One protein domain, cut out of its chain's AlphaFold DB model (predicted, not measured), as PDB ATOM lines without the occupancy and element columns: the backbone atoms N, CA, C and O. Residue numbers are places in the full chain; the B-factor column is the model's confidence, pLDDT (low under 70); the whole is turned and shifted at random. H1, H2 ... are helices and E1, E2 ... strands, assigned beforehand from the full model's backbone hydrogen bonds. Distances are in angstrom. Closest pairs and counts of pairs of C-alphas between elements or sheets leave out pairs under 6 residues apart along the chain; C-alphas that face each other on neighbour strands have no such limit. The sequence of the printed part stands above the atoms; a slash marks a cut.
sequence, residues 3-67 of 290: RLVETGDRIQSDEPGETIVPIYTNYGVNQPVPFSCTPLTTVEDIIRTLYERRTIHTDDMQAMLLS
ATOM      1  N   ARG A   3     -17.760  43.963 -74.452       32.56
ATOM      2  CA  ARG A   3     -18.923  44.843 -74.417       32.56
ATOM      3  C   ARG A   3     -19.746  44.531 -75.659       32.56
ATOM      4  O   ARG A   3     -19.421  44.966 -76.753       32.56
ATOM      5  N   LEU A   4     -20.791  43.728 -75.485       37.91
ATOM      6  CA  LEU A   4     -21.775  43.501 -76.539       37.91
ATOM      7  C   LEU A   4     -22.596  44.785 -76.667       37.91
ATOM      8  O   LEU A   4     -23.322  45.156 -75.745       37.91
ATOM      9  N   VAL A   5     -22.365  45.516 -77.755       34.50
ATOM     10  CA  VAL A   5     -23.098  46.736 -78.084       34.50
ATOM     11  C   VAL A   5     -24.341  46.329 -78.864       34.50
ATOM     12  O   VAL A   5     -24.267  45.586 -79.837       34.50
ATOM     13  N   GLU A   6     -25.478  46.813 -78.383       37.78
ATOM     14  CA  GLU A   6     -26.847  46.560 -78.833       37.78
ATOM     15  C   GLU A   6     -27.135  47.230 -80.187       37.78
ATOM     16  O   GLU A   6     -27.970  48.121 -80.311       37.78
ATOM     17  N   THR A   7     -26.388  46.840 -81.217       39.19
ATOM     18  CA  THR A   7     -26.651  47.226 -82.607       39.19
ATOM     19  C   THR A   7     -26.328  46.043 -83.515       39.19
ATOM     20  O   THR A   7     -25.230  45.981 -84.063       39.19
ATOM     21  N   GLY A   8     -27.278  45.106 -83.625       50.12
ATOM     22  CA  GLY A   8     -27.301  43.997 -84.591       50.12
ATOM     23  C   GLY A   8     -26.163  42.977 -84.459       50.12
ATOM     24  O   GLY A   8     -25.043  43.253 -84.875       50.12
ATOM     25  N   ASP A   9     -26.460  41.801 -83.899       54.66
ATOM     26  CA  ASP A   9     -25.771  40.494 -84.035       54.66
ATOM     27  C   ASP A   9     -24.230  40.421 -83.963       54.66
ATOM     28  O   ASP A   9     -23.620  39.411 -84.337       54.66
ATOM     29  N   ARG A  10     -23.561  41.465 -83.468       53.00
ATOM     30  CA  ARG A  10     -22.099  41.586 -83.492       53.00
ATOM     31  C   ARG A  10     -21.499  41.575 -82.098       53.00
ATOM     32  O   ARG A  10     -21.843  42.375 -81.230       53.00
ATOM     33  N   ILE A  11     -20.509  40.704 -81.914       59.47
ATOM     34  CA  ILE A  11     -19.695  40.654 -80.701       59.47
ATOM     35  C   ILE A  11     -18.491  41.577 -80.895       59.47
ATOM     36  O   ILE A  11     -17.544  41.227 -81.593       59.47
ATOM     37  N   GLN A  12     -18.501  42.755 -80.266       51.84
ATOM     38  CA  GLN A  12     -17.341  43.650 -80.274       51.84
ATOM     39  C   GLN A  12     -16.445  43.408 -79.053       51.84
ATOM     40  O   GLN A  12     -16.874  43.452 -77.897       51.84
ATOM     41  N   SER A  13     -15.167  43.140 -79.330       59.94
ATOM     42  CA  SER A  13     -14.096  43.175 -78.336       59.94
ATOM     43  C   SER A  13     -13.372  44.512 -78.446       59.94
ATOM     44  O   SER A  13     -12.953  44.894 -79.536       59.94
ATOM     45  N   ASP A  14     -13.213  45.206 -77.318       58.03
ATOM     46  CA  ASP A  14     -12.508  46.494 -77.246       58.03
ATOM     47  C   ASP A  14     -10.982  46.353 -77.437       58.03
ATOM     48  O   ASP A  14     -10.278  47.353 -77.575       58.03
ATOM     49  N   GLU A  15     -10.449  45.127 -77.433       69.31
ATOM     50  CA  GLU A  15      -9.018  44.876 -77.599       69.31
ATOM     51  C   GLU A  15      -8.711  44.332 -79.003       69.31
ATOM     52  O   GLU A  15      -9.334  43.356 -79.433       69.31
ATOM     53  N   PRO A  16      -7.748  44.933 -79.731       65.19
ATOM     54  CA  PRO A  16      -7.308  44.422 -81.020       65.19
ATOM     55  C   PRO A  16      -6.524  43.124 -80.797       65.19
ATOM     56  O   PRO A  16      -5.325  43.134 -80.527       65.19
ATOM     57  N   GLY A  17      -7.224  41.997 -80.871       78.62
ATOM     58  CA  GLY A  17      -6.647  40.677 -80.676       78.62
ATOM     59  C   GLY A  17      -7.688  39.574 -80.810       78.62
ATOM     60  O   GLY A  17      -8.881  39.776 -80.583       78.62
ATOM     61  N   GLU A  18      -7.221  38.395 -81.200       81.69
ATOM     62  CA  GLU A  18      -8.025  37.180 -81.213       81.69
ATOM     63  C   GLU A  18      -8.435  36.841 -79.771       81.69
ATOM     64  O   GLU A  18      -7.590  36.694 -78.885       81.69
ATOM     65  N   THR A  19      -9.741  36.795 -79.507       85.00
ATOM     66  CA  THR A  19     -10.283  36.524 -78.170       85.00
ATOM     67  C   THR A  19     -10.823  35.105 -78.137       85.00
ATOM     68  O   THR A  19     -11.709  34.764 -78.916       85.00
ATOM     69  N   ILE A  20     -10.320  34.283 -77.215       85.88
ATOM     70  CA  ILE A  20     -10.827  32.922 -77.026       85.88
ATOM     71  C   ILE A  20     -12.055  32.968 -76.114       85.88
ATOM     72  O   ILE A  20     -11.954  33.320 -74.936       85.88
ATOM     73  N   VAL A  21     -13.210  32.596 -76.656       87.75
ATOM     74  CA  VAL A  21     -14.491  32.491 -75.959       87.75
ATOM     75  C   VAL A  21     -14.808  31.008 -75.725       87.75
ATOM     76  O   VAL A  21     -14.872  30.243 -76.687       87.75
ATOM     77  N   PRO A  22     -14.983  30.556 -74.470       85.75
ATOM     78  CA  PRO A  22     -15.446  29.201 -74.193       85.75
ATOM     79  C   PRO A  22     -16.937  29.066 -74.529       85.75
ATOM     80  O   PRO A  22     -17.754  29.815 -73.994       85.75
ATOM     81  N   ILE A  23     -17.294  28.101 -75.381       86.88
ATOM     82  CA  ILE A  23     -18.685  27.788 -75.742       86.88
ATOM     83  C   ILE A  23     -19.088  26.475 -75.070       86.88
ATOM     84  O   ILE A  23     -18.377  25.473 -75.174       86.88
ATOM     85  N   TYR A  24     -20.220  26.485 -74.370       81.56
ATOM     86  CA  TYR A  24     -20.790  25.309 -73.718       81.56
ATOM     87  C   TYR A  24     -21.951  24.788 -74.562       81.56
ATOM     88  O   TYR A  24     -22.833  25.556 -74.939       81.56
ATOM     89  N   THR A  25     -21.948  23.492 -74.871       82.25
ATOM     90  CA  THR A  25     -23.058  22.822 -75.557       82.25
ATOM     91  C   THR A  25     -23.868  22.014 -74.543       82.25
ATOM     92  O   THR A  25     -23.329  21.527 -73.550       82.25
ATOM     93  N   ASN A  26     -25.171  21.846 -74.784       67.75
ATOM     94  CA  ASN A  26     -26.059  21.098 -73.881       67.75
ATOM     95  C   ASN A  26     -25.763  19.585 -73.825       67.75
ATOM     96  O   ASN A  26     -26.264  18.878 -72.952       67.75
ATOM     97  N   TYR A  27     -24.909  19.073 -74.712       56.09
ATOM     98  CA  TYR A  27     -24.602  17.650 -74.823       56.09
ATOM     99  C   TYR A  27     -23.401  17.236 -73.971       56.09
ATOM    100  O   TYR A  27     -22.365  16.834 -74.490       56.09
ATOM    101  N   GLY A  28     -23.551  17.295 -72.646       46.50
ATOM    102  CA  GLY A  28     -22.877  16.387 -71.701       46.50
ATOM    103  C   GLY A  28     -21.341  16.396 -71.612       46.50
ATOM    104  O   GLY A  28     -20.789  15.704 -70.753       46.50
ATOM    105  N   VAL A  29     -20.623  17.170 -72.424       50.25
ATOM    106  CA  VAL A  29     -19.191  17.409 -72.248       50.25
ATOM    107  C   VAL A  29     -19.014  18.602 -71.322       50.25
ATOM    108  O   VAL A  29     -19.162  19.751 -71.712       50.25
ATOM    109  N   ASN A  30     -18.620  18.326 -70.076       61.31
ATOM    110  CA  ASN A  30     -18.226  19.331 -69.076       61.31
ATOM    111  C   ASN A  30     -16.971  20.146 -69.472       61.31
ATOM    112  O   ASN A  30     -16.334  20.755 -68.613       61.31
ATOM    113  N   GLN A  31     -16.560  20.122 -70.742       75.69
ATOM    114  CA  GLN A  31     -15.409  20.853 -71.243       75.69
ATOM    115  C   GLN A  31     -15.872  21.862 -72.297       75.69
ATOM    116  O   GLN A  31     -16.389  21.446 -73.332       75.69
ATOM    117  N   PRO A  32     -15.698  23.173 -72.048       84.69
ATOM    118  CA  PRO A  32     -16.034  24.185 -73.035       84.69
ATOM    119  C   PRO A  32     -15.163  24.024 -74.279       84.69
ATOM    120  O   PRO A  32     -13.956  23.788 -74.175       84.69
ATOM    121  N   VAL A  33     -15.760  24.216 -75.451       85.38
ATOM    122  CA  VAL A  33     -15.015  24.269 -76.710       85.38
ATOM    123  C   VAL A  33     -14.415  25.674 -76.836       85.38
ATOM    124  O   VAL A  33     -15.173  26.648 -76.849       85.38
ATOM    125  N   PRO A  34     -13.079  25.832 -76.900       87.75
ATOM    126  CA  PRO A  34     -12.472  27.140 -77.104       87.75
ATOM    127  C   PRO A  34     -12.730  27.614 -78.538       87.75
ATOM    128  O   PRO A  34     -12.344  26.953 -79.509       87.75
ATOM    129  N   PHE A  35     -13.366  28.774 -78.670       89.94
ATOM    130  CA  PHE A  35     -13.640  29.413 -79.948       89.94
ATOM    131  C   PHE A  35     -12.852  30.713 -80.077       89.94
ATOM    132  O   PHE A  35     -12.882  31.544 -79.180       89.94
ATOM    133  N   SER A  36     -12.161  30.903 -81.196       89.75
ATOM    134  CA  SER A  36     -11.416  32.129 -81.475       89.75
ATOM    135  C   SER A  36     -12.294  33.129 -82.211       89.75
ATOM    136  O   SER A  36     -12.634  32.907 -83.372       89.75
ATOM    137  N   CYS A  37     -12.643  34.235 -81.560       88.69
ATOM    138  CA  CYS A  37     -13.381  35.329 -82.181       88.69
ATOM    139  C   CYS A  37     -12.437  36.484 -82.521       88.69
ATOM    140  O   CYS A  37     -11.653  36.946 -81.688       88.69
ATOM    141  N   THR A  38     -12.583  37.019 -83.727       88.88
ATOM    142  CA  THR A  38     -12.143  38.379 -84.066       88.88
ATOM    143  C   THR A  38     -13.261  39.390 -83.760       88.88
ATOM    144  O   THR A  38     -14.426  38.988 -83.701       88.88
ATOM    145  N   PRO A  39     -12.972  40.699 -83.625       80.25
ATOM    146  CA  PRO A  39     -13.992  41.731 -83.370       80.25
ATOM    147  C   PRO A  39     -15.097  41.857 -84.437       80.25
ATOM    148  O   PRO A  39     -16.050  42.605 -84.241       80.25
ATOM    149  N   LEU A  40     -14.950  41.175 -85.577       84.50
ATOM    150  CA  LEU A  40     -15.918  41.158 -86.677       84.50
ATOM    151  C   LEU A  40     -16.717  39.851 -86.752       84.50
ATOM    152  O   LEU A  40     -17.525  39.700 -87.662       84.50
ATOM    153  N   THR A  41     -16.493  38.921 -85.823       85.62
ATOM    154  CA  THR A  41     -17.161  37.614 -85.832       85.62
ATOM    155  C   THR A  41     -18.627  37.793 -85.453       85.62
ATOM    156  O   THR A  41     -18.935  38.284 -84.361       85.62
ATOM    157  N   THR A  42     -19.522  37.413 -86.358       87.62
ATOM    158  CA  THR A  42     -20.969  37.409 -86.107       87.62
ATOM    159  C   THR A  42     -21.400  36.115 -85.416       87.62
ATOM    160  O   THR A  42     -20.658  35.130 -85.396       87.62
ATOM    161  N   VAL A  43     -22.611  36.092 -84.853       83.88
ATOM    162  CA  VAL A  43     -23.192  34.857 -84.291       83.88
ATOM    163  C   VAL A  43     -23.295  33.758 -85.358       83.88
ATOM    164  O   VAL A  43     -22.969  32.605 -85.079       83.88
ATOM    165  N   GLU A  44     -23.643  34.110 -86.599       83.88
ATOM    166  CA  GLU A  44     -23.679  33.164 -87.720       83.88
ATOM    167  C   GLU A  44     -22.309  32.553 -88.020       83.88
ATOM    168  O   GLU A  44     -22.214  31.346 -88.248       83.88
ATOM    169  N   ASP A  45     -21.240  33.353 -87.985       87.00
ATOM    170  CA  ASP A  45     -19.879  32.853 -88.210       87.00
ATOM    171  C   ASP A  45     -19.464  31.856 -87.121       87.00
ATOM    172  O   ASP A  45     -18.784  30.865 -87.407       87.00
ATOM    173  N   ILE A  46     -19.908  32.081 -85.878       87.38
ATOM    174  CA  ILE A  46     -19.680  31.158 -84.759       87.38
ATOM    175  C   ILE A  46     -20.415  29.839 -85.010       87.38
ATOM    176  O   ILE A  46     -19.790  28.776 -84.955       87.38
ATOM    177  N   ILE A  47     -21.709  29.891 -85.341       86.75
ATOM    178  CA  ILE A  47     -22.529  28.698 -85.611       86.75
ATOM    179  C   ILE A  47     -21.954  27.906 -86.793       86.75
ATOM    180  O   ILE A  47     -21.725  26.699 -86.678       86.75
ATOM    181  N   ARG A  48     -21.635  28.585 -87.902       88.81
ATOM    182  CA  ARG A  48     -21.053  27.977 -89.109       88.81
ATOM    183  C   ARG A  48     -19.731  27.276 -88.806       88.81
ATOM    184  O   ARG A  48     -19.531  26.128 -89.195       88.81
ATOM    185  N   THR A  49     -18.857  27.924 -88.043       87.75
ATOM    186  CA  THR A  49     -17.555  27.354 -87.678       87.75
ATOM    187  C   THR A  49     -17.697  26.152 -86.730       87.75
ATOM    188  O   THR A  49     -16.947  25.180 -86.844       87.75
ATOM    189  N   LEU A  50     -18.653  26.172 -85.793       86.25
ATOM    190  CA  LEU A  50     -18.932  25.023 -84.916       86.25
ATOM    191  C   LEU A  50     -19.476  23.819 -85.700       86.25
ATOM    192  O   LEU A  50     -19.121  22.671 -85.393       86.25
ATOM    193  N   TYR A  51     -20.272  24.081 -86.737       84.12
ATOM    194  CA  TYR A  51     -20.777  23.066 -87.656       84.12
ATOM    195  C   TYR A  51     -19.662  22.439 -88.500       84.12
ATOM    196  O   TYR A  51     -19.532  21.215 -88.549       84.12
ATOM    197  N   GLU A  52     -18.793  23.254 -89.102       89.44
ATOM    198  CA  GLU A  52     -17.652  22.764 -89.889       89.44
ATOM    199  C   GLU A  52     -16.709  21.887 -89.056       89.44
ATOM    200  O   GLU A  52     -16.165  20.890 -89.542       89.44
ATOM    201  N   ARG A  53     -16.570  22.201 -87.763       84.44
ATOM    202  CA  ARG A  53     -15.806  21.393 -86.802       84.44
ATOM    203  C   ARG A  53     -16.536  20.124 -86.342       84.44
ATOM    204  O   ARG A  53     -15.973  19.381 -85.540       84.44
ATOM    205  N   ARG A  54     -17.759  19.869 -86.828       82.00
ATOM    206  CA  ARG A  54     -18.663  18.777 -86.415       82.00
ATOM    207  C   ARG A  54     -18.839  18.688 -84.900       82.00
ATOM    208  O   ARG A  54     -18.956  17.602 -84.338       82.00
ATOM    209  N   THR A  55     -18.817  19.840 -84.234       69.50
ATOM    210  CA  THR A  55     -19.011  19.907 -82.778       69.50
ATOM    211  C   THR A  55     -20.487  19.918 -82.383       69.50
ATOM    212  O   THR A  55     -20.796  19.724 -81.210       69.50
ATOM    213  N   ILE A  56     -21.384  20.112 -83.355       67.75
ATOM    214  CA  ILE A  56     -22.844  20.175 -83.207       67.75
ATOM    215  C   ILE A  56     -23.477  19.351 -84.351       67.75
ATOM    216  O   ILE A  56     -22.921  19.337 -85.456       67.75
ATOM    217  N   HIS A  57     -24.574  18.624 -84.096       73.44
ATOM    218  CA  HIS A  57     -25.257  17.784 -85.094       73.44
ATOM    219  C   HIS A  57     -26.190  18.624 -85.989       73.44
ATOM    220  O   HIS A  57     -26.659  19.684 -85.585       73.44
ATOM    221  N   THR A  58     -26.475  18.162 -87.211       60.56
ATOM    222  CA  THR A  58     -27.279  18.888 -88.220       60.56
ATOM    223  C   THR A  58     -28.689  19.238 -87.728       60.56
ATOM    224  O   THR A  58     -29.197  20.315 -88.027       60.56
ATOM    225  N   ASP A  59     -29.291  18.355 -86.932       61.03
ATOM    226  CA  ASP A  59     -30.649  18.522 -86.394       61.03
ATOM    227  C   ASP A  59     -30.718  19.627 -85.324       61.03
ATOM    228  O   ASP A  59     -31.746  20.281 -85.151       61.03
ATOM    229  N   ASP A  60     -29.597  19.918 -84.658       58.44
ATOM    230  CA  ASP A  60     -29.507  20.973 -83.645       58.44
ATOM    231  C   ASP A  60     -29.415  22.375 -84.275       58.44
ATOM    232  O   ASP A  60     -29.653  23.377 -83.603       58.44
ATOM    233  N   MET A  61     -29.082  22.476 -85.569       56.59
ATOM    234  CA  MET A  61     -28.949  23.761 -86.261       56.59
ATOM    235  C   MET A  61     -30.310  24.420 -86.481       56.59
ATOM    236  O   MET A  61     -30.445  25.623 -86.274       56.59
ATOM    237  N   GLN A  62     -31.329  23.634 -86.842       54.12
ATOM    238  CA  GLN A  62     -32.698  24.140 -86.918       54.12
ATOM    239  C   GLN A  62     -33.192  24.543 -85.530       54.12
ATOM    240  O   GLN A  62     -33.772  25.611 -85.391       54.12
ATOM    241  N   ALA A  63     -32.864  23.778 -84.487       56.16
ATOM    242  CA  ALA A  63     -33.206  24.146 -83.117       56.16
ATOM    243  C   ALA A  63     -32.488  25.426 -82.639       56.16
ATOM    244  O   ALA A  63     -33.121  26.239 -81.981       56.16
ATOM    245  N   MET A  64     -31.214  25.657 -82.986       55.41
ATOM    246  CA  MET A  64     -30.477  26.889 -82.632       55.41
ATOM    247  C   MET A  64     -30.855  28.107 -83.487       55.41
ATOM    248  O   MET A  64     -30.701  29.235 -83.030       55.41
ATOM    249  N   LEU A  65     -31.316  27.905 -84.725       56.72
ATOM    250  CA  LEU A  65     -31.816  28.986 -85.581       56.72
ATOM    251  C   LEU A  65     -33.267  29.359 -85.247       56.72
ATOM    252  O   LEU A  65     -33.640  30.520 -85.384       56.72
ATOM    253  N   LEU A  66     -34.071  28.391 -84.793       45.72
ATOM    254  CA  LEU A  66     -35.473  28.582 -84.397       45.72
ATOM    255  C   LEU A  66     -35.637  28.908 -82.902       45.72
ATOM    256  O   LEU A  66     -36.685  29.401 -82.497       45.72
ATOM    257  N   SER A  67     -34.615  28.657 -82.077       45.44
ATOM    258  CA  SER A  67     -34.584  29.010 -80.656       45.44
ATOM    259  C   SER A  67     -33.402  29.943 -80.377       45.44
ATOM    260  O   SER A  67     -32.254  29.511 -80.472       45.44
TER     261      SER A  67
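This is residues 3 to 67 of the 290 residues of an uncharacterized protein of Sphaeroforma arctica JP610 (UniProt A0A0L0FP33). A twisted two-stranded hairpin, E1 and E2, has one helix, H1, loosely over it on E2's side, and a second helix, H2, runs back beside H1, farther from the hairpin. Residues 3 to 18, a long stretch with no named element, wind round the end of the model away from H2. The printed part has 65 residues, in the order E1, E2, H1, H2, with the two strands antiparallel. The class is mixed, helices and strands, with under half of the residues in named elements. The whole is only just compact, close to loose, with a radius of gyration of the C-alphas of 12.7 A and spans of 33 by 25 by 18 A.

After residues 3 to 18, look for the hairpin of E1, residues 19 to 23, and E2, residues 33 to 37, antiparallel at 144 degrees. There N 21 and O 35, at 2.8 A, and N 35 and O 21, at 2.9 A, are within hydrogen-bond range. Next comes H1, residues 43 to 52; its closest C-alpha pair with E2 is Phe 35 and Ile 46, 7.9 A apart. H2, residues 58 to 66, is close to H1 but not clearly touching: their closest C-alphas, those of Tyr 51 and Thr 58, are 7.7 A apart. The two helices run opposite ways at a shallow tilt of 8 degrees. H2 is apart from E1 and E2. Every O i to N i+4 pair is within hydrogen-bond range in H1, and 3 of 5 are in H2.

Find C-alpha 19 at (-10.283, 36.524, -78.170), where E1 begins; E1 and E2 each measure 12.4 A from first to last C-alpha. H1 starts at C-alpha 43, (-23.192, 34.857, -84.291), and runs 14.4 A. H2 runs 13.3 A to C-alpha 66 at (-35.473, 28.582, -84.397).

The two C-alphas farthest apart, those of Pro 16 and Asp 59, are 35.3 A apart. The printed part has no cut, and no link between named elements is long. Mean pLDDT of the printed part is 70.2; look for values under 70 at residues 3 to 16, 26 to 30, 55 to 56 and 58 to 67.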